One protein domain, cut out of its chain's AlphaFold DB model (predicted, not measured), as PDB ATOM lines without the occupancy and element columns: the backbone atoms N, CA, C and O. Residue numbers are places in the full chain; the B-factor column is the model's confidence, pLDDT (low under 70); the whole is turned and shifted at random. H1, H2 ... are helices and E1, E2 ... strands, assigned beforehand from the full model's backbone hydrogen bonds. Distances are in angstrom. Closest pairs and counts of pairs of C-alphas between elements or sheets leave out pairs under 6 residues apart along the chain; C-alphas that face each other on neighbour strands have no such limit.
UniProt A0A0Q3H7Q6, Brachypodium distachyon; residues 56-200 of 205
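Overview. This is residues 56 to 200 of the 205 residues of a protein of Brachypodium distachyon (UniProt A0A0Q3H7Q6). What shape do these atoms make? A strongly twisted sheet of six strands curls round the long helix H4, the short helix H1 packs across E3, and H2 and H3 lie off the sheet toward one end of the longest axis. What is it built of? The printed part has 145 residues with four named helices and six named strands, class mixed, in the order E1 E2 E3 E4 H1 E5 H2 H3 H4 E6. The sheet is mixed and runs E1, E2, E3, E5, E4, E6. How spread out is it? It is compact, with a radius of gyration of the C-alphas of 16.1 A, and elongated, spanning 51 by 30 by 27 A.

Arrangement. How does the sheet begin? E1, residues 56 to 63, E2, residues 66 to 76, and E3, residues 86 to 96, form a meander, each strand the antiparallel neighbour of the one before, with hairpins E1 and E2, and E2 and E3. Within hydrogen-bond range are N 58 and O 70, 2.8 A, and N 71 and O 91, 2.8 A. How does it continue? E5, residues 136 to 140, is antiparallel to E3, with N 92 and O 139 at 2.9 A. E4, residues 106 to 110, is parallel to E5, with N 107 and O 136 at 2.9 A, and to edge strand E6, residues 196 to 199, with N 108 and O 196 at 2.8 A. E4, H1, residues 126 to 131, and E5 make a strand-helix-strand unit, parallel neighbour strands with a helix between, its crossover right-handed. Where are the helices? H1 is over E3, across the strands at 64 degrees on the local plane, at a height over the sheet of 8.5 A. H4, residues 174 to 188, is on one face of the sheet, making two layers, helix and sheet; its closest C-alphas to E2 are those of Asp 180 and Val 75, 6.9 A apart. H2, residues 153 to 156, and H3, residues 162 to 172, are not on the sheet and are close but not clearly touching, their closest C-alphas being Leu 156 and Gln 165, 6.8 A. Are the helix backbones complete? Every O i to N i+4 pair is within hydrogen-bond range in H4, against 5 of 7 in H3 and 1 of 2 in H1; H2 is too short for such a pair.

Along the chain. Where does the first strand begin? C-alpha 56 is at (-37.568, 48.027, -6.452). Which elements are longer? E3 measures 32.6 A, E2 31.6 A, E1 21.2 A, H4 20.4 A and H3 16.0 A. Where does E6 end? At C-alpha 199, (-18.595, 39.967, -20.434).

Size, cuts and confidence. How far does it reach? The two C-alphas farthest apart, Gly 98 and Ser 161, are 51.0 A apart. Are there cuts or long links? The printed part has no cut; the links E4 to H1 and E5 to H2 are long. Is confidence low anywhere? No printed residue is under 70, and the mean pLDDT of the printed part is 95.9.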
ATOM      1  N   GLN A  56     -37.711  47.922  -7.898       97.75
ATOM      2  CA  GLN A  56     -37.568  48.027  -6.452       97.75
ATOM      3  C   GLN A  56     -36.085  47.954  -6.098       97.75
ATOM      4  O   GLN A  56     -35.393  47.015  -6.489       97.75
ATOM      5  N   ALA A  57     -35.598  48.933  -5.342       97.62
ATOM      6  CA  ALA A  57     -34.220  48.986  -4.872       97.62
ATOM      7  C   ALA A  57     -34.189  48.816  -3.344       97.62
ATOM      8  O   ALA A  57     -34.878  49.542  -2.629       97.62
ATOM      9  N   GLY A  58     -33.389  47.868  -2.851       97.12
ATOM     10  CA  GLY A  58     -33.243  47.543  -1.427       97.12
ATOM     11  C   GLY A  58     -32.510  48.626  -0.636       97.12
ATOM     12  O   GLY A  58     -32.389  49.757  -1.090       97.12
ATOM     13  N   THR A  59     -31.994  48.313   0.547       98.19
ATOM     14  CA  THR A  59     -31.079  49.213   1.267       98.19
ATOM     15  C   THR A  59     -29.632  48.928   0.877       98.19
ATOM     16  O   THR A  59     -29.299  47.809   0.477       98.19
ATOM     17  N   TRP A  60     -28.763  49.927   1.019       98.31
ATOM     18  CA  TRP A  60     -27.321  49.696   0.979       98.31
ATOM     19  C   TRP A  60     -26.899  48.796   2.145       98.31
ATOM     20  O   TRP A  60     -27.417  48.923   3.256       98.31
ATOM     21  N   HIS A  61     -25.964  47.890   1.889       97.88
ATOM     22  CA  HIS A  61     -25.283  47.098   2.906       97.88
ATOM     23  C   HIS A  61     -23.790  47.027   2.596       97.88
ATOM     24  O   HIS A  61     -23.387  47.019   1.433       97.88
ATOM     25  N   ALA A  62     -22.976  46.996   3.646       98.06
ATOM     26  CA  ALA A  62     -21.528  47.032   3.527       98.06
ATOM     27  C   ALA A  62     -20.926  45.625   3.560       98.06
ATOM     28  O   ALA A  62     -21.359  44.758   4.322       98.06
ATOM     29  N   VAL A  63     -19.873  45.450   2.774       98.25
ATOM     30  CA  VAL A  63     -18.862  44.401   2.931       98.25
ATOM     31  C   VAL A  63     -17.484  45.084   2.941       98.25
ATOM     32  O   VAL A  63     -17.412  46.267   2.604       98.25
ATOM     33  N   PRO A  64     -16.381  44.428   3.346       98.56
ATOM     34  CA  PRO A  64     -15.065  45.066   3.341       98.56
ATOM     35  C   PRO A  64     -14.759  45.773   2.011       98.56
ATOM     36  O   PRO A  64     -14.781  45.154   0.945       98.56
ATOM     37  N   ASP A  65     -14.517  47.084   2.099       98.38
ATOM     38  CA  ASP A  65     -14.200  48.016   1.008       98.38
ATOM     39  C   ASP A  65     -15.269  48.214  -0.094       98.38
ATOM     40  O   ASP A  65     -15.034  48.984  -1.031       98.38
ATOM     41  N   LEU A  66     -16.459  47.604   0.010       98.69
ATOM     42  CA  LEU A  66     -17.561  47.788  -0.946       98.69
ATOM     43  C   LEU A  66     -18.893  48.098  -0.254       98.69
ATOM     44  O   LEU A  66     -19.208  47.565   0.809       98.69
ATOM     45  N   SER A  67     -19.732  48.860  -0.946       98.69
ATOM     46  CA  SER A  67     -21.154  48.997  -0.630       98.69
ATOM     47  C   SER A  67     -21.988  48.360  -1.732       98.69
ATOM     48  O   SER A  67     -21.714  48.525  -2.923       98.69
ATOM     49  N   LEU A  68     -22.996  47.596  -1.322       98.75
ATOM     50  CA  LEU A  68     -23.829  46.770  -2.187       98.75
ATOM     51  C   LEU A  68     -25.299  47.154  -2.029       98.75
ATOM     52  O   LEU A  68     -25.775  47.383  -0.914       98.75
ATOM     53  N   ARG A  69     -26.054  47.158  -3.126       98.50
ATOM     54  CA  ARG A  69     -27.510  47.323  -3.097       98.50
ATOM     55  C   ARG A  69     -28.171  46.375  -4.078       98.50
ATOM     56  O   ARG A  69     -27.745  46.222  -5.217       98.50
ATOM     57  N   ASP A  70     -29.238  45.743  -3.620       98.62
ATOM     58  CA  ASP A  70     -29.998  44.794  -4.420       98.62
ATOM     59  C   ASP A  70     -31.136  45.505  -5.162       98.62
ATOM     60  O   ASP A  70     -31.865  46.311  -4.580       98.62
ATOM     61  N   HIS A  71     -31.326  45.164  -6.432       98.69
ATOM     62  CA  HIS A  71     -32.409  45.651  -7.277       98.69
ATOM     63  C   HIS A  71     -33.239  44.488  -7.811       98.69
ATOM     64  O   HIS A  71     -32.713  43.437  -8.181       98.69
ATOM     65  N   ARG A  72     -34.555  44.692  -7.873       98.62
ATOM     66  CA  ARG A  72     -35.514  43.767  -8.480       98.62
ATOM     67  C   ARG A  72     -36.355  44.508  -9.496       98.62
ATOM     68  O   ARG A  72     -36.925  45.550  -9.183       98.62
ATOM     69  N   PHE A  73     -36.441  43.948 -10.690       98.25
ATOM     70  CA  PHE A  73     -37.198  44.496 -11.800       98.25
ATOM     71  C   PHE A  73     -38.296  43.513 -12.182       98.25
ATOM     72  O   PHE A  73     -38.018  42.330 -12.378       98.25
ATOM     73  N   ALA A  74     -39.532  43.992 -12.277       97.31
ATOM     74  CA  ALA A  74     -40.625  43.234 -12.864       97.31
ATOM     75  C   ALA A  74     -40.610  43.482 -14.375       97.31
ATOM     76  O   ALA A  74     -40.903  44.589 -14.825       97.31
ATOM     77  N   VAL A  75     -40.242  42.461 -15.149       96.06
ATOM     78  CA  VAL A  75     -40.132  42.540 -16.612       96.06
ATOM     79  C   VAL A  75     -41.111  41.571 -17.278       96.06
ATOM     80  O   VAL A  75     -41.450  40.545 -16.680       96.06
ATOM     81  N   PRO A  76     -41.563  41.843 -18.512       95.38
ATOM     82  CA  PRO A  76     -42.356  40.890 -19.279       95.38
ATOM     83  C   PRO A  76     -41.609  39.565 -19.486       95.38
ATOM     84  O   PRO A  76     -40.415  39.543 -19.815       95.38
ATOM     85  N   LEU A  77     -42.320  38.443 -19.351       95.38
ATOM     86  CA  LEU A  77     -41.821  37.143 -19.800       95.38
ATOM     87  C   LEU A  77     -41.564  37.200 -21.310       95.38
ATOM     88  O   LEU A  77     -40.484  36.833 -21.769       95.38
ATOM     89  N   ASP A  78     -42.521  37.743 -22.060       93.38
ATOM     90  CA  ASP A  78     -42.402  37.990 -23.491       93.38
ATOM     91  C   ASP A  78     -42.483  39.489 -23.783       93.38
ATOM     92  O   ASP A  78     -43.510  40.128 -23.561       93.38
ATOM     93  N   HIS A  79     -41.387  40.040 -24.302       90.75
ATOM     94  CA  HIS A  79     -41.281  41.446 -24.699       90.75
ATOM     95  C   HIS A  79     -41.971  41.765 -26.036       90.75
ATOM     96  O   HIS A  79     -42.042  42.928 -26.417       90.75
ATOM     97  N   SER A  80     -42.431  40.757 -26.786       87.25
ATOM     98  CA  SER A  80     -43.093  40.944 -28.086       87.25
ATOM     99  C   SER A  80     -44.614  41.099 -27.998       87.25
ATOM    100  O   SER A  80     -45.239  41.557 -28.956       87.25
ATOM    101  N   ALA A  81     -45.211  40.758 -26.856       76.50
ATOM    102  CA  ALA A  81     -46.652  40.793 -26.643       76.50
ATOM    103  C   ALA A  81     -47.036  41.825 -25.571       76.50
ATOM    104  O   ALA A  81     -46.312  42.048 -24.605       76.50
ATOM    105  N   GLY A  82     -48.188  42.479 -25.755       73.62
ATOM    106  CA  GLY A  82     -48.566  43.652 -24.956       73.62
ATOM    107  C   GLY A  82     -48.918  43.361 -23.491       73.62
ATOM    108  O   GLY A  82     -48.609  44.172 -22.627       73.62
ATOM    109  N   SER A  83     -49.555  42.222 -23.199       77.44
ATOM    110  CA  SER A  83     -49.887  41.800 -21.831       77.44
ATOM    111  C   SER A  83     -49.444  40.359 -21.635       77.44
ATOM    112  O   SER A  83     -50.074  39.431 -22.147       77.44
ATOM    113  N   THR A  84     -48.317  40.181 -20.954       83.38
ATOM    114  CA  THR A  84     -47.707  38.875 -20.698       83.38
ATOM    115  C   THR A  84     -47.433  38.729 -19.206       83.38
ATOM    116  O   THR A  84     -47.322  39.737 -18.499       83.38
ATOM    117  N   PRO A  85     -47.349  37.491 -18.685       91.44
ATOM    118  CA  PRO A  85     -46.901  37.266 -17.318       91.44
ATOM    119  C   PRO A  85     -45.558  37.958 -17.078       91.44
ATOM    120  O   PRO A  85     -44.706  37.983 -17.963       91.44
ATOM    121  N   THR A  86     -45.350  38.506 -15.887       94.81
ATOM    122  CA  THR A  86     -44.075  39.131 -15.526       94.81
ATOM    123  C   THR A  86     -43.172  38.150 -14.797       94.81
ATOM    124  O   THR A  86     -43.641  37.372 -13.966       94.81
ATOM    125  N   ILE A  87     -41.871  38.262 -15.032       96.69
ATOM    126  CA  ILE A  87     -40.834  37.626 -14.222       96.69
ATOM    127  C   ILE A  87     -40.064  38.692 -13.444       96.69
ATOM    128  O   ILE A  87     -40.033  39.865 -13.811       96.69
ATOM    129  N   THR A  88     -39.428  38.277 -12.354       98.19
ATOM    130  CA  THR A  88     -38.454  39.109 -11.645       98.19
ATOM    131  C   THR A  88     -37.061  38.892 -12.220       98.19
ATOM    132  O   THR A  88     -36.611  37.745 -12.299       98.19
ATOM    133  N   VAL A  89     -36.372  39.988 -12.537       98.56
ATOM    134  CA  VAL A  89     -34.934  40.029 -12.824       98.56
ATOM    135  C   VAL A  89     -34.222  40.775 -11.699       98.56
ATOM    136  O   VAL A  89     -34.656  41.840 -11.258       98.56
ATOM    137  N   PHE A  90     -33.148  40.185 -11.195       98.69
ATOM    138  CA  PHE A  90     -32.315  40.689 -10.121       98.69
ATOM    139  C   PHE A  90     -31.020  41.280 -10.668       98.69
ATOM    140  O   PHE A  90     -30.355  40.684 -11.514       98.69
ATOM    141  N   ALA A  91     -30.620  42.418 -10.114       98.69
ATOM    142  CA  ALA A  91     -29.280  42.948 -10.294       98.69
ATOM    143  C   ALA A  91     -28.738  43.439  -8.954       98.69
ATOM    144  O   ALA A  91     -29.480  44.002  -8.148       98.69
ATOM    145  N   ARG A  92     -27.440  43.262  -8.728       98.75
ATOM    146  CA  ARG A  92     -26.741  43.856  -7.592       98.75
ATOM    147  C   ARG A  92     -25.877  45.007  -8.066       98.75
ATOM    148  O   ARG A  92     -25.011  44.828  -8.914       98.75
ATOM    149  N   GLU A  93     -26.103  46.170  -7.491       98.75
ATOM    150  CA  GLU A  93     -25.238  47.321  -7.661       98.75
ATOM    151  C   GLU A  93     -24.103  47.276  -6.636       98.75
ATOM    152  O   GLU A  93     -24.323  46.952  -5.466       98.75
ATOM    153  N   VAL A  94     -22.888  47.573  -7.090       98.88
ATOM    154  CA  VAL A  94     -21.653  47.527  -6.309       98.88
ATOM    155  C   VAL A  94     -20.846  48.793  -6.558       98.88
ATOM    156  O   VAL A  94     -20.576  49.164  -7.704       98.88
ATOM    157  N   VAL A  95     -20.419  49.424  -5.471       98.81
ATOM    158  CA  VAL A  95     -19.488  50.555  -5.470       98.81
ATOM    159  C   VAL A  95     -18.409  50.344  -4.425       98.81
ATOM    160  O   VAL A  95     -18.583  49.566  -3.489       98.81
ATOM    161  N   ALA A  96     -17.306  51.081  -4.545       98.62
ATOM    162  CA  ALA A  96     -16.382  51.233  -3.428       98.62
ATOM    163  C   ALA A  96     -17.113  51.887  -2.242       98.62
ATOM    164  O   ALA A  96     -17.931  52.790  -2.446       98.62
ATOM    165  N   ALA A  97     -16.817  51.446  -1.021       98.19
ATOM    166  CA  ALA A  97     -17.424  52.015   0.181       98.19
ATOM    167  C   ALA A  97     -17.243  53.549   0.226       98.19
ATOM    168  O   ALA A  97     -16.156  54.060  -0.060       98.19
ATOM    169  N   GLY A  98     -18.309  54.287   0.551       97.62
ATOM    170  CA  GLY A  98     -18.312  55.756   0.553       97.62
ATOM    171  C   GLY A  98     -18.560  56.412  -0.814       97.62
ATOM    172  O   GLY A  98     -18.521  57.641  -0.911       97.62
ATOM    173  N   LYS A  99     -18.795  55.631  -1.880       98.31
ATOM    174  CA  LYS A  99     -19.151  56.129  -3.222       98.31
ATOM    175  C   LYS A  99     -20.614  55.871  -3.610       98.31
ATOM    176  O   LYS A  99     -20.940  55.937  -4.792       98.31
ATOM    177  N   GLU A 100     -21.495  55.596  -2.653       98.19
ATOM    178  CA  GLU A 100     -22.917  55.281  -2.877       98.19
ATOM    179  C   GLU A 100     -23.638  56.379  -3.671       98.19
ATOM    180  O   GLU A 100     -24.432  56.085  -4.561       98.19
ATOM    181  N   GLU A 101     -23.300  57.638  -3.393       97.00
ATOM    182  CA  GLU A 101     -23.881  58.823  -4.040       97.00
ATOM    183  C   GLU A 101     -22.931  59.465  -5.070       97.00
ATOM    184  O   GLU A 101     -23.192  60.552  -5.590       97.00
ATOM    185  N   ALA A 102     -21.792  58.826  -5.368       97.44
ATOM    186  CA  ALA A 102     -20.832  59.367  -6.320       97.44
ATOM    187  C   ALA A 102     -21.389  59.285  -7.759       97.44
ATOM    188  O   ALA A 102     -21.917  58.243  -8.159       97.44
ATOM    189  N   PRO A 103     -21.228  60.337  -8.586       96.56
ATOM    190  CA  PRO A 103     -21.735  60.363  -9.957       96.56
ATOM    191  C   PRO A 103     -20.825  59.562 -10.906       96.56
ATOM    192  O   PRO A 103     -20.158  60.122 -11.776       96.56
ATOM    193  N   LEU A 104     -20.770  58.244 -10.724       98.25
ATOM    194  CA  LEU A 104     -19.951  57.332 -11.525       98.25
ATOM    195  C   LEU A 104     -20.726  56.783 -12.738       98.25
ATOM    196  O   LEU A 104     -21.936  56.545 -12.636       98.25
ATOM    197  N   PRO A 105     -20.049  56.524 -13.874       98.31
ATOM    198  CA  PRO A 105     -20.632  55.761 -14.971       98.31
ATOM    199  C   PRO A 105     -20.935  54.320 -14.542       98.31
ATOM    200  O   PRO A 105     -20.298  53.768 -13.644       98.31
ATOM    201  N   TYR A 106     -21.892  53.687 -15.216       98.75
ATOM    202  CA  TYR A 106     -22.283  52.309 -14.931       98.75
ATOM    203  C   TYR A 106     -21.494  51.314 -15.779       98.75
ATOM    204  O   TYR A 106     -21.271  51.542 -16.971       98.75
ATOM    205  N   LEU A 107     -21.138  50.184 -15.172       98.75
ATOM    206  CA  LEU A 107     -20.567  49.020 -15.840       98.75
ATOM    207  C   LEU A 107     -21.436  47.796 -15.548       98.75
ATOM    208  O   LEU A 107     -21.453  47.308 -14.423       98.75
ATOM    209  N   MET A 108     -22.157  47.291 -16.546       98.50
ATOM    210  CA  MET A 108     -22.891  46.034 -16.424       98.50
ATOM    211  C   MET A 108     -21.959  44.852 -16.675       98.50
ATOM    212  O   MET A 108     -21.261  44.804 -17.688       98.50
ATOM    213  N   TYR A 109     -22.001  43.870 -15.783       98.00
ATOM    214  CA  TYR A 109     -21.320  42.598 -15.952       98.00
ATOM    215  C   TYR A 109     -22.287  41.509 -16.428       98.00
ATOM    216  O   TYR A 109     -23.311  41.250 -15.789       98.00
ATOM    217  N   LEU A 110     -21.938  40.856 -17.536       95.06
ATOM    218  CA  LEU A 110     -22.629  39.689 -18.077       95.06
ATOM    219  C   LEU A 110     -21.827  38.428 -17.761       95.06
ATOM    220  O   LEU A 110     -20.758  38.183 -18.329       95.06
ATOM    221  N   GLN A 111     -22.382  37.624 -16.856       94.19
ATOM    222  CA  GLN A 111     -21.840  36.319 -16.508       94.19
ATOM    223  C   GLN A 111     -21.806  35.408 -17.745       94.19
ATOM    224  O   GLN A 111     -22.788  35.290 -18.482       94.19
ATOM    225  N   GLY A 112     -20.655  34.770 -17.956       88.25
ATOM    226  CA  GLY A 112     -20.462  33.753 -18.986       88.25
ATOM    227  C   GLY A 112     -20.992  32.385 -18.575       88.25
ATOM    228  O   GLY A 112     -21.255  32.146 -17.401       88.25
ATOM    229  N   GLY A 113     -21.083  31.471 -19.547       82.62
ATOM    230  CA  GLY A 113     -21.714  30.164 -19.355       82.62
ATOM    231  C   GLY A 113     -23.231  30.311 -19.172       82.62
ATOM    232  O   GLY A 113     -23.685  31.127 -18.370       82.62
ATOM    233  N   PRO A 114     -24.072  29.569 -19.908       81.19
ATOM    234  CA  PRO A 114     -25.494  29.609 -19.609       81.19
ATOM    235  C   PRO A 114     -25.751  28.976 -18.233       81.19
ATOM    236  O   PRO A 114     -25.133  27.972 -17.880       81.19
ATOM    237  N   GLY A 115     -26.693  29.543 -17.481       87.25
ATOM    238  CA  GLY A 115     -27.205  28.937 -16.249       87.25
ATOM    239  C   GLY A 115     -26.532  29.367 -14.943       87.25
ATOM    240  O   GLY A 115     -26.962  28.896 -13.896       87.25
ATOM    241  N   PHE A 116     -25.544  30.266 -14.970       92.94
ATOM    242  CA  PHE A 116     -24.903  30.785 -13.756       92.94
ATOM    243  C   PHE A 116     -25.423  32.173 -13.364       92.94
ATOM    244  O   PHE A 116     -25.721  33.024 -14.210       92.94
ATOM    245  N   GLU A 117     -25.538  32.409 -12.062       95.50
ATOM    246  CA  GLU A 117     -25.741  33.735 -11.490       95.50
ATOM    247  C   GLU A 117     -24.481  34.603 -11.572       95.50
ATOM    248  O   GLU A 117     -23.359  34.113 -11.709       95.50
ATOM    249  N   SER A 118     -24.664  35.916 -11.444       96.56
ATOM    250  CA  SER A 118     -23.538  36.837 -11.311       96.56
ATOM    251  C   SER A 118     -22.758  36.581 -10.007       96.56
ATOM    252  O   SER A 118     -23.359  36.155  -9.015       96.56
ATOM    253  N   PRO A 119     -21.456  36.910  -9.923       96.12
ATOM    254  CA  PRO A 119     -20.690  36.794  -8.688       96.12
ATOM    255  C   PRO A 119     -21.364  37.491  -7.499       96.12
ATOM    256  O   PRO A 119     -22.060  38.497  -7.643       96.12
ATOM    257  N   ARG A 120     -21.127  36.972  -6.292       97.12
ATOM    258  CA  ARG A 120     -21.588  37.566  -5.030       97.12
ATOM    259  C   ARG A 120     -20.378  38.048  -4.233       97.12
ATOM    260  O   ARG A 120     -19.897  37.305  -3.381       97.12
ATOM    261  N   PRO A 121     -19.833  39.241  -4.530       97.00
ATOM    262  CA  PRO A 121     -18.650  39.727  -3.832       97.00
ATOM    263  C   PRO A 121     -18.953  39.907  -2.343       97.00
ATOM    264  O   PRO A 121     -19.959  40.512  -1.973       97.00
ATOM    265  N   MET A 122     -18.070  39.363  -1.506       97.38
ATOM    266  CA  MET A 122     -18.102  39.508  -0.046       97.38
ATOM    267  C   MET A 122     -17.011  40.452   0.469       97.38
ATOM    268  O   MET A 122     -16.919  40.652   1.669       97.38
ATOM    269  N   GLU A 123     -16.187  41.001  -0.423       97.69
ATOM    270  CA  GLU A 123     -15.125  41.977  -0.170       97.69
ATOM    271  C   GLU A 123     -14.654  42.569  -1.509       97.69
ATOM    272  O   GLU A 123     -14.958  42.025  -2.580       97.69
ATOM    273  N   ALA A 124     -13.880  43.655  -1.471       97.56
ATOM    274  CA  ALA A 124     -13.203  44.165  -2.657       97.56
ATOM    275  C   ALA A 124     -12.038  43.254  -3.076       97.56
ATOM    276  O   ALA A 124     -10.936  43.323  -2.531       97.56
ATOM    277  N   SER A 125     -12.239  42.461  -4.128       97.31
ATOM    278  CA  SER A 125     -11.184  41.634  -4.721       97.31
ATOM    279  C   SER A 125     -11.264  41.578  -6.252       97.31
ATOM    280  O   SER A 125     -12.232  42.028  -6.875       97.31
ATOM    281  N   GLY A 126     -10.193  41.061  -6.867       96.31
ATOM    282  CA  GLY A 126     -10.107  40.809  -8.305       96.31
ATOM    283  C   GLY A 126     -10.458  42.017  -9.178       96.31
ATOM    284  O   GLY A 126     -10.095  43.158  -8.886       96.31
ATOM    285  N   TRP A 127     -11.179  41.756 -10.270       97.12
ATOM    286  CA  TRP A 127     -11.587  42.794 -11.215       97.12
ATOM    287  C   TRP A 127     -12.661  43.732 -10.642       97.12
ATOM    288  O   TRP A 127     -12.692  44.898 -11.026       97.12
ATOM    289  N   VAL A 128     -13.506  43.263  -9.711       98.06
ATOM    290  CA  VAL A 128     -14.582  44.075  -9.109       98.06
ATOM    291  C   VAL A 128     -13.988  45.238  -8.327       98.06
ATOM    292  O   VAL A 128     -14.419  46.375  -8.517       98.06
ATOM    293  N   LYS A 129     -12.948  44.979  -7.518       98.06
ATOM    294  CA  LYS A 129     -12.207  46.030  -6.804       98.06
ATOM    295  C   LYS A 129     -11.712  47.106  -7.763       98.06
ATOM    296  O   LYS A 129     -11.974  48.283  -7.543       98.06
ATOM    297  N   LYS A 130     -11.037  46.693  -8.842       98.19
ATOM    298  CA  LYS A 130     -10.472  47.628  -9.820       98.19
ATOM    299  C   LYS A 130     -11.561  48.408 -10.559       98.19
ATOM    300  O   LYS A 130     -11.434  49.614 -10.723       98.19
ATOM    301  N   ALA A 131     -12.646  47.753 -10.970       98.38
ATOM    302  CA  ALA A 131     -13.757  48.410 -11.652       98.38
ATOM    303  C   ALA A 131     -14.445  49.461 -10.764       98.38
ATOM    304  O   ALA A 131     -14.758  50.548 -11.242       98.38
ATOM    305  N   CYS A 132     -14.609  49.189  -9.465       98.50
ATOM    306  CA  CYS A 132     -15.233  50.112  -8.506       98.50
ATOM    307  C   CYS A 132     -14.406  51.382  -8.212       98.50
ATOM    308  O   CYS A 132     -14.887  52.314  -7.554       98.50
ATOM    309  N   GLU A 133     -13.164  51.466  -8.697       97.56
ATOM    310  CA  GLU A 133     -12.401  52.715  -8.669       97.56
ATOM    311  C   GLU A 133     -13.030  53.775  -9.586       97.56
ATOM    312  O   GLU A 133     -13.054  54.953  -9.221       97.56
ATOM    313  N   GLU A 134     -13.607  53.352 -10.715       98.19
ATOM    314  CA  GLU A 134     -14.066  54.230 -11.803       98.19
ATOM    315  C   GLU A 134     -15.559  54.071 -12.136       98.19
ATOM    316  O   GLU A 134     -16.154  54.978 -12.717       98.19
ATOM    317  N   TYR A 135     -16.183  52.953 -11.754       98.75
ATOM    318  CA  TYR A 135     -17.542  52.593 -12.157       98.75
ATOM    319  C   TYR A 135     -18.446  52.226 -10.979       98.75
ATOM    320  O   TYR A 135     -18.003  51.718  -9.950       98.75
ATOM    321  N   ARG A 136     -19.751  52.398 -11.202       98.62
ATOM    322  CA  ARG A 136     -20.827  51.679 -10.511       98.62
ATOM    323  C   ARG A 136     -21.060  50.354 -11.218       98.62
ATOM    324  O   ARG A 136     -21.556  50.327 -12.345       98.62
ATOM    325  N   VAL A 137     -20.665  49.256 -10.588       98.81
ATOM    326  CA  VAL A 137     -20.764  47.925 -11.193       98.81
ATOM    327  C   VAL A 137     -22.168  47.365 -10.971       98.81
ATOM    328  O   VAL A 137     -22.678  47.381  -9.858       98.81
ATOM    329  N   VAL A 138     -22.789  46.845 -12.027       98.75
ATOM    330  CA  VAL A 138     -24.089  46.166 -11.991       98.75
ATOM    331  C   VAL A 138     -23.878  44.697 -12.324       98.75
ATOM    332  O   VAL A 138     -23.588  44.333 -13.461       98.75
ATOM    333  N   LEU A 139     -24.029  43.849 -11.316       98.62
ATOM    334  CA  LEU A 139     -23.947  42.399 -11.404       98.62
ATOM    335  C   LEU A 139     -25.344  41.851 -11.709       98.62
ATOM    336  O   LEU A 139     -26.191  41.757 -10.817       98.62
ATOM    337  N   LEU A 140     -25.601  41.554 -12.982       98.31
ATOM    338  CA  LEU A 140     -26.903  41.091 -13.455       98.31
ATOM    339  C   LEU A 140     -27.013  39.569 -13.341       98.31
ATOM    340  O   LEU A 140     -26.220  38.839 -13.941       98.31
ATOM    341  N   ASP A 141     -28.041  39.094 -12.641       98.19
ATOM    342  CA  ASP A 141     -28.518  37.730 -12.832       98.19
ATOM    343  C   ASP A 141     -29.412  37.716 -14.064       98.19
ATOM    344  O   ASP A 141     -30.475  38.339 -14.095       98.19
ATOM    345  N   GLN A 142     -28.981  37.013 -15.099       97.12
ATOM    346  CA  GLN A 142     -29.768  36.879 -16.320       97.12
ATOM    347  C   GLN A 142     -31.086  36.156 -16.006       97.12
ATOM    348  O   GLN A 142     -31.159  35.359 -15.068       97.12
ATOM    349  N   ARG A 143     -32.155  36.431 -16.767       97.62
ATOM    350  CA  ARG A 143     -33.442  35.737 -16.573       97.62
ATOM    351  C   ARG A 143     -33.231  34.221 -16.506       97.62
ATOM    352  O   ARG A 143     -32.578  33.645 -17.373       97.62
ATOM    353  N   GLY A 144     -33.792  33.578 -15.484       96.69
ATOM    354  CA  GLY A 144     -33.650  32.139 -15.273       96.69
ATOM    355  C   GLY A 144     -32.428  31.718 -14.454       96.69
ATOM    356  O   GLY A 144     -32.308  30.523 -14.195       96.69
ATOM    357  N   THR A 145     -31.559  32.636 -14.018       96.81
ATOM    358  CA  THR A 145     -30.392  32.319 -13.173       96.81
ATOM    359  C   THR A 145     -30.454  33.012 -11.812       96.81
ATOM    360  O   THR A 145     -31.096  34.050 -11.648       96.81
ATOM    361  N   GLY A 146     -29.807  32.424 -10.802       96.25
ATOM    362  CA  GLY A 146     -29.686  33.011  -9.466       96.25
ATOM    363  C   GLY A 146     -31.009  33.457  -8.843       96.25
ATOM    364  O   GLY A 146     -31.920  32.664  -8.613       96.25
ATOM    365  N   LEU A 147     -31.092  34.752  -8.540       97.56
ATOM    366  CA  LEU A 147     -32.250  35.405  -7.930       97.56
ATOM    367  C   LEU A 147     -33.221  35.998  -8.968       97.56
ATOM    368  O   LEU A 147     -34.230  36.595  -8.580       97.56
ATOM    369  N   SER A 148     -32.939  35.842 -10.262       98.12
ATOM    370  CA  SER A 148     -33.840  36.175 -11.368       98.12
ATOM    371  C   SER A 148     -34.702  34.968 -11.709       98.12
ATOM    372  O   SER A 148     -34.219  34.080 -12.402       98.12
ATOM    373  N   THR A 149     -35.958  34.944 -11.236       97.31
ATOM    374  CA  THR A 149     -36.989  33.900 -11.483       97.31
ATOM    375  C   THR A 149     -36.397  32.600 -12.046       97.31
ATOM    376  O   THR A 149     -36.412  32.400 -13.266       97.31
ATOM    377  N   PRO A 150     -35.770  31.779 -11.187       94.75
ATOM    378  CA  PRO A 150     -34.813  30.780 -11.636       94.75
ATOM    379  C   PRO A 150     -35.488  29.660 -12.423       94.75
ATOM    380  O   PRO A 150     -36.557  29.169 -12.051       94.75
ATOM    381  N   LEU A 151     -34.825  29.215 -13.491       94.88
ATOM    382  CA  LEU A 151     -35.194  28.004 -14.208       94.88
ATOM    383  C   LEU A 151     -34.561  26.801 -13.514       94.88
ATOM    384  O   LEU A 151     -33.359  26.567 -13.602       94.88
ATOM    385  N   THR A 152     -35.391  26.018 -12.839       93.62
ATOM    386  CA  THR A 152     -34.989  24.783 -12.160       93.62
ATOM    387  C   THR A 152     -35.785  23.598 -12.693       93.62
ATOM    388  O   THR A 152     -36.859  23.750 -13.281       93.62
ATOM    389  N   THR A 153     -35.298  22.384 -12.440       93.50
ATOM    390  CA  THR A 153     -36.058  21.158 -12.731       93.50
ATOM    391  C   THR A 153     -37.414  21.160 -12.022       93.50
ATOM    392  O   THR A 153     -38.421  20.786 -12.616       93.50
ATOM    393  N   SER A 154     -37.461  21.656 -10.781       93.50
ATOM    394  CA  SER A 154     -38.691  21.759  -9.995       93.50
ATOM    395  C   SER A 154     -39.667  22.807 -10.523       93.50
ATOM    396  O   SER A 154     -40.871  22.607 -10.402       93.50
ATOM    397  N   SER A 155     -39.192  23.934 -11.064       90.50
ATOM    398  CA  SER A 155     -40.084  24.948 -11.642       90.50
ATOM    399  C   SER A 155     -40.663  24.475 -12.972       90.50
ATOM    400  O   SER A 155     -41.836  24.705 -13.243       90.50
ATOM    401  N   LEU A 156     -39.863  23.778 -13.787       93.00
ATOM    402  CA  LEU A 156     -40.323  23.225 -15.061       93.00
ATOM    403  C   LEU A 156     -41.279  22.043 -14.880       93.00
ATOM    404  O   LEU A 156     -42.209  21.906 -15.668       93.00
ATOM    405  N   SER A 157     -41.116  21.232 -13.829       93.88
ATOM    406  CA  SER A 157     -42.025  20.110 -13.556       93.88
ATOM    407  C   SER A 157     -43.448  20.539 -13.185       93.88
ATOM    408  O   SER A 157     -44.362  19.721 -13.262       93.88
ATOM    409  N   GLN A 158     -43.657  21.814 -12.830       93.50
ATOM    410  CA  GLN A 158     -44.997  22.381 -12.640       93.50
ATOM    411  C   GLN A 158     -45.753  22.564 -13.966       93.50
ATOM    412  O   GLN A 158     -46.974  22.691 -13.960       93.50
ATOM    413  N   ILE A 159     -45.045  22.580 -15.101       94.12
ATOM    414  CA  ILE A 159     -45.627  22.685 -16.440       94.12
ATOM    415  C   ILE A 159     -45.745  21.268 -17.004       94.12
ATOM    416  O   ILE A 159     -44.753  20.649 -17.385       94.12
ATOM    417  N   THR A 160     -46.962  20.728 -17.043       93.25
ATOM    418  CA  THR A 160     -47.187  19.310 -17.370       93.25
ATOM    419  C   THR A 160     -47.062  18.992 -18.860       93.25
ATOM    420  O   THR A 160     -46.773  17.853 -19.219       93.25
ATOM    421  N   SER A 161     -47.281  19.971 -19.740       96.88
ATOM    422  CA  SER A 161     -47.183  19.787 -21.191       96.88
ATOM    423  C   SER A 161     -45.781  20.114 -21.699       96.88
ATOM    424  O   SER A 161     -45.266  21.207 -21.472       96.88
ATOM    425  N   ALA A 162     -45.182  19.203 -22.472       95.94
ATOM    426  CA  ALA A 162     -43.892  19.448 -23.120       95.94
ATOM    427  C   ALA A 162     -43.942  20.645 -24.088       95.94
ATOM    428  O   ALA A 162     -42.978  21.399 -24.191       95.94
ATOM    429  N   VAL A 163     -45.076  20.854 -24.765       96.94
ATOM    430  CA  VAL A 163     -45.268  22.008 -25.655       96.94
ATOM    431  C   VAL A 163     -45.249  23.302 -24.847       96.94
ATOM    432  O   VAL A 163     -44.544  24.236 -25.208       96.94
ATOM    433  N   GLU A 164     -45.945  23.341 -23.712       95.19
ATOM    434  CA  GLU A 164     -45.954  24.514 -22.832       95.19
ATOM    435  C   GLU A 164     -44.574  24.777 -22.215       95.19
ATOM    436  O   GLU A 164     -44.179  25.932 -22.078       95.19
ATOM    437  N   GLN A 165     -43.802  23.728 -21.902       95.94
ATOM    438  CA  GLN A 165     -42.417  23.885 -21.447       95.94
ATOM    439  C   GLN A 165     -41.545  24.544 -22.518       95.94
ATOM    440  O   GLN A 165     -40.797  25.469 -22.208       95.94
ATOM    441  N   VAL A 166     -41.644  24.102 -23.776       95.62
ATOM    442  CA  VAL A 166     -40.898  24.705 -24.894       95.62
ATOM    443  C   VAL A 166     -41.313  26.162 -25.099       95.62
ATOM    444  O   VAL A 166     -40.450  27.038 -25.208       95.62
ATOM    445  N   GLU A 167     -42.618  26.431 -25.086       94.44
ATOM    446  CA  GLU A 167     -43.163  27.782 -25.222       94.44
ATOM    447  C   GLU A 167     -42.729  28.702 -24.079       94.44
ATOM    448  O   GLU A 167     -42.481  29.879 -24.312       94.44
ATOM    449  N   TYR A 168     -42.559  28.182 -22.864       95.12
ATOM    450  CA  TYR A 168     -42.017  28.943 -21.743       95.12
ATOM    451  C   TYR A 168     -40.506  29.181 -21.889       95.12
ATOM    452  O   TYR A 168     -40.026  30.310 -21.775       95.12
ATOM    453  N   LEU A 169     -39.741  28.129 -22.196       95.31
ATOM    454  CA  LEU A 169     -38.278  28.165 -22.271       95.31
ATOM    455  C   LEU A 169     -37.749  29.063 -23.391       95.31
ATOM    456  O   LEU A 169     -36.682  29.665 -23.236       95.31
ATOM    457  N   LYS A 170     -38.489  29.229 -24.497       95.31
ATOM    458  CA  LYS A 170     -38.080  30.130 -25.591       95.31
ATOM    459  C   LYS A 170     -37.886  31.576 -25.118       95.31
ATOM    460  O   LYS A 170     -37.115  32.318 -25.724       95.31
ATOM    461  N   HIS A 171     -38.537  31.973 -24.024       96.19
ATOM    462  CA  HIS A 171     -38.441  33.320 -23.477       96.19
ATOM    463  C   HIS A 171     -37.160  33.574 -22.670       96.19
ATOM    464  O   HIS A 171     -36.868  34.725 -22.362       96.19
ATOM    465  N   PHE A 172     -36.346  32.554 -22.389       95.62
ATOM    466  CA  PHE A 172     -35.098  32.672 -21.617       95.62
ATOM    467  C   PHE A 172     -33.841  32.802 -22.490       95.62
ATOM    468  O   PHE A 172     -32.714  32.652 -22.026       95.62
ATOM    469  N   ARG A 173     -34.032  33.086 -23.779       94.56
ATOM    470  CA  ARG A 173     -32.961  33.262 -24.760       94.56
ATOM    471  C   ARG A 173     -32.273  34.626 -24.633       94.56
ATOM    472  O   ARG A 173     -32.821  35.584 -24.082       94.56
ATOM    473  N   ALA A 174     -31.072  34.705 -25.207       94.31
ATOM    474  CA  ALA A 174     -30.203  35.881 -25.172       94.31
ATOM    475  C   ALA A 174     -30.868  37.172 -25.676       94.31
ATOM    476  O   ALA A 174     -30.604  38.242 -25.139       94.31
ATOM    477  N   ASP A 175     -31.765  37.094 -26.659       95.38
ATOM    478  CA  ASP A 175     -32.481  38.264 -27.168       95.38
ATOM    479  C   ASP A 175     -33.372  38.914 -26.101       95.38
ATOM    480  O   ASP A 175     -33.435  40.139 -26.025       95.38
ATOM    481  N   ASN A 176     -34.010  38.128 -25.229       96.25
ATOM    482  CA  ASN A 176     -34.775  38.685 -24.115       96.25
ATOM    483  C   ASN A 176     -33.885  39.117 -22.944       96.25
ATOM    484  O   ASN A 176     -34.241  40.069 -22.259       96.25
ATOM    485  N   ILE A 177     -32.708  38.506 -22.758       96.06
ATOM    486  CA  ILE A 177     -31.701  38.996 -21.798       96.06
ATOM    487  C   ILE A 177     -31.230  40.406 -22.188       96.06
ATOM    488  O   ILE A 177     -31.124  41.279 -21.332       96.06
ATOM    489  N   VAL A 178     -31.011  40.668 -23.482       96.88
ATOM    490  CA  VAL A 178     -30.662  42.011 -23.979       96.88
ATOM    491  C   VAL A 178     -31.794  43.012 -23.726       96.88
ATOM    492  O   VAL A 178     -31.531  44.133 -23.294       96.88
ATOM    493  N   LYS A 179     -33.054  42.615 -23.945       97.62
ATOM    494  CA  LYS A 179     -34.218  43.477 -23.669       97.62
ATOM    495  C   LYS A 179     -34.383  43.766 -22.176       97.62
ATOM    496  O   LYS A 179     -34.709  44.893 -21.821       97.62
ATOM    497  N   ASP A 180     -34.108  42.793 -21.308       97.81
ATOM    498  CA  ASP A 180     -34.081  43.014 -19.858       97.81
ATOM    499  C   ASP A 180     -32.983  43.989 -19.464       97.81
ATOM    500  O   ASP A 180     -33.226  44.902 -18.683       97.81
ATOM    501  N   ALA A 181     -31.786  43.821 -20.023       97.94
ATOM    502  CA  ALA A 181     -30.666  44.709 -19.762       97.94
ATOM    503  C   ALA A 181     -31.006  46.153 -20.174       97.94
ATOM    504  O   ALA A 181     -30.778  47.082 -19.403       97.94
ATOM    505  N   GLU A 182     -31.630  46.348 -21.338       97.81
ATOM    506  CA  GLU A 182     -32.092  47.670 -21.770       97.81
ATOM    507  C   GLU A 182     -33.192  48.227 -20.857       97.81
ATOM    508  O   GLU A 182     -33.109  49.376 -20.426       97.81
ATOM    509  N   PHE A 183     -34.182  47.411 -20.485       97.38
ATOM    510  CA  PHE A 183     -35.209  47.810 -19.522       97.38
ATOM    511  C   PHE A 183     -34.590  48.262 -18.192       97.38
ATOM    512  O   PHE A 183     -34.954  49.307 -17.655       97.38
ATOM    513  N   ILE A 184     -33.620  47.508 -17.677       97.94
ATOM    514  CA  ILE A 184     -32.895  47.833 -16.447       97.94
ATOM    515  C   ILE A 184     -32.132  49.142 -16.611       97.94
ATOM    516  O   ILE A 184     -32.237  50.006 -15.747       97.94
ATOM    517  N   ARG A 185     -31.414  49.332 -17.720       98.12
ATOM    518  CA  ARG A 185     -30.655  50.557 -17.991       98.12
ATOM    519  C   ARG A 185     -31.551  51.794 -17.961       98.12
ATOM    520  O   ARG A 185     -31.191  52.777 -17.321       98.12
ATOM    521  N   LEU A 186     -32.727  51.724 -18.590       97.19
ATOM    522  CA  LEU A 186     -33.707  52.817 -18.613       97.19
ATOM    523  C   LEU A 186     -34.267  53.164 -17.224       97.19
ATOM    524  O   LEU A 186     -34.635  54.312 -16.996       97.19
ATOM    525  N   ASN A 187     -34.340  52.193 -16.309       97.06
ATOM    526  CA  ASN A 187     -34.913  52.380 -14.970       97.06
ATOM    527  C   ASN A 187     -33.860  52.621 -13.874       97.06
ATOM    528  O   ASN A 187     -34.185  53.166 -12.824       97.06
ATOM    529  N   LEU A 188     -32.613  52.200 -14.093       96.94
ATOM    530  CA  LEU A 188     -31.538  52.278 -13.104       96.94
ATOM    531  C   LEU A 188     -30.581  53.441 -13.366       96.94
ATOM    532  O   LEU A 188     -30.135  54.073 -12.411       96.94
ATOM    533  N   VAL A 189     -30.228  53.708 -14.628       97.19
ATOM    534  CA  VAL A 189     -29.195  54.690 -14.983       97.19
ATOM    535  C   VAL A 189     -29.821  56.083 -15.118       97.19
ATOM    536  O   VAL A 189     -30.742  56.251 -15.922       97.19
ATOM    537  N   PRO A 190     -29.313  57.109 -14.405       95.88
ATOM    538  CA  PRO A 190     -29.794  58.480 -14.539       95.88
ATOM    539  C   PRO A 190     -29.784  58.959 -15.993       95.88
ATOM    540  O   PRO A 190     -28.815  58.735 -16.728       95.88
ATOM    541  N   ASP A 191     -30.876  59.608 -16.397       96.31
ATOM    542  CA  ASP A 191     -31.127  60.104 -17.756       96.31
ATOM    543  C   ASP A 191     -31.025  59.033 -18.855       96.31
ATOM    544  O   ASP A 191     -30.820  59.369 -20.021       96.31
ATOM    545  N   ALA A 192     -31.116  57.744 -18.500       95.50
ATOM    546  CA  ALA A 192     -30.898  56.638 -19.423       95.50
ATOM    547  C   ALA A 192     -29.598  56.810 -20.236       95.50
ATOM    548  O   ALA A 192     -29.575  56.620 -21.457       95.50
ATOM    549  N   LYS A 193     -28.496  57.175 -19.570       97.62
ATOM    550  CA  LYS A 193     -27.176  57.240 -20.213       97.62
ATOM    551  C   LYS A 193     -26.693  55.845 -20.639       97.62
ATOM    552  O   LYS A 193     -27.139  54.832 -20.087       97.62
ATOM    553  N   PRO A 194     -25.793  55.755 -21.634       97.81
ATOM    554  CA  PRO A 194     -25.130  54.499 -21.957       97.81
ATOM    555  C   PRO A 194     -24.354  53.949 -20.754       97.81
ATOM    556  O   PRO A 194     -23.823  54.713 -19.948       97.81
ATOM    557  N   TRP A 195     -24.257  52.625 -20.669       98.06
ATOM    558  CA  TRP A 195     -23.368  51.927 -19.740       98.06
ATOM    559  C   TRP A 195     -22.256  51.192 -20.490       98.06
ATOM    560  O   TRP A 195     -22.381  50.881 -21.677       98.06
ATOM    561  N   THR A 196     -21.170  50.896 -19.791       98.50
ATOM    562  CA  THR A 196     -20.130  49.989 -20.281       98.50
ATOM    563  C   THR A 196     -20.554  48.549 -20.002       98.50
ATOM    564  O   THR A 196     -21.194  48.280 -18.990       98.50
ATOM    565  N   ILE A 197     -20.199  47.610 -20.881       97.62
ATOM    566  CA  ILE A 197     -20.483  46.183 -20.687       97.62
ATOM    567  C   ILE A 197     -19.166  45.421 -20.562       97.62
ATOM    568  O   ILE A 197     -18.281  45.559 -21.404       97.62
ATOM    569  N   LEU A 198     -19.067  44.590 -19.529       96.94
ATOM    570  CA  LEU A 198     -18.014  43.599 -19.349       96.94
ATOM    571  C   LEU A 198     -18.643  42.207 -19.426       96.94
ATOM    572  O   LEU A 198     -19.585  41.914 -18.697       96.94
ATOM    573  N   GLY A 199     -18.131  41.346 -20.300       92.94
ATOM    574  CA  GLY A 199     -18.595  39.967 -20.434       92.94
ATOM    575  C   GLY A 199     -17.484  38.975 -20.126       92.94
ATOM    576  O   GLY A 199     -16.320  39.227 -20.438       92.94
ATOM    577  N   GLN A 200     -17.849  37.836 -19.548       90.50
ATOM    578  CA  GLN A 200     -16.962  36.684 -19.419       90.50
ATOM    579  C   GLN A 200     -17.412  35.567 -20.364       90.50
ATOM    580  O   GLN A 200     -18.599  35.387 -20.614       90.50
TER     581      GLN A 200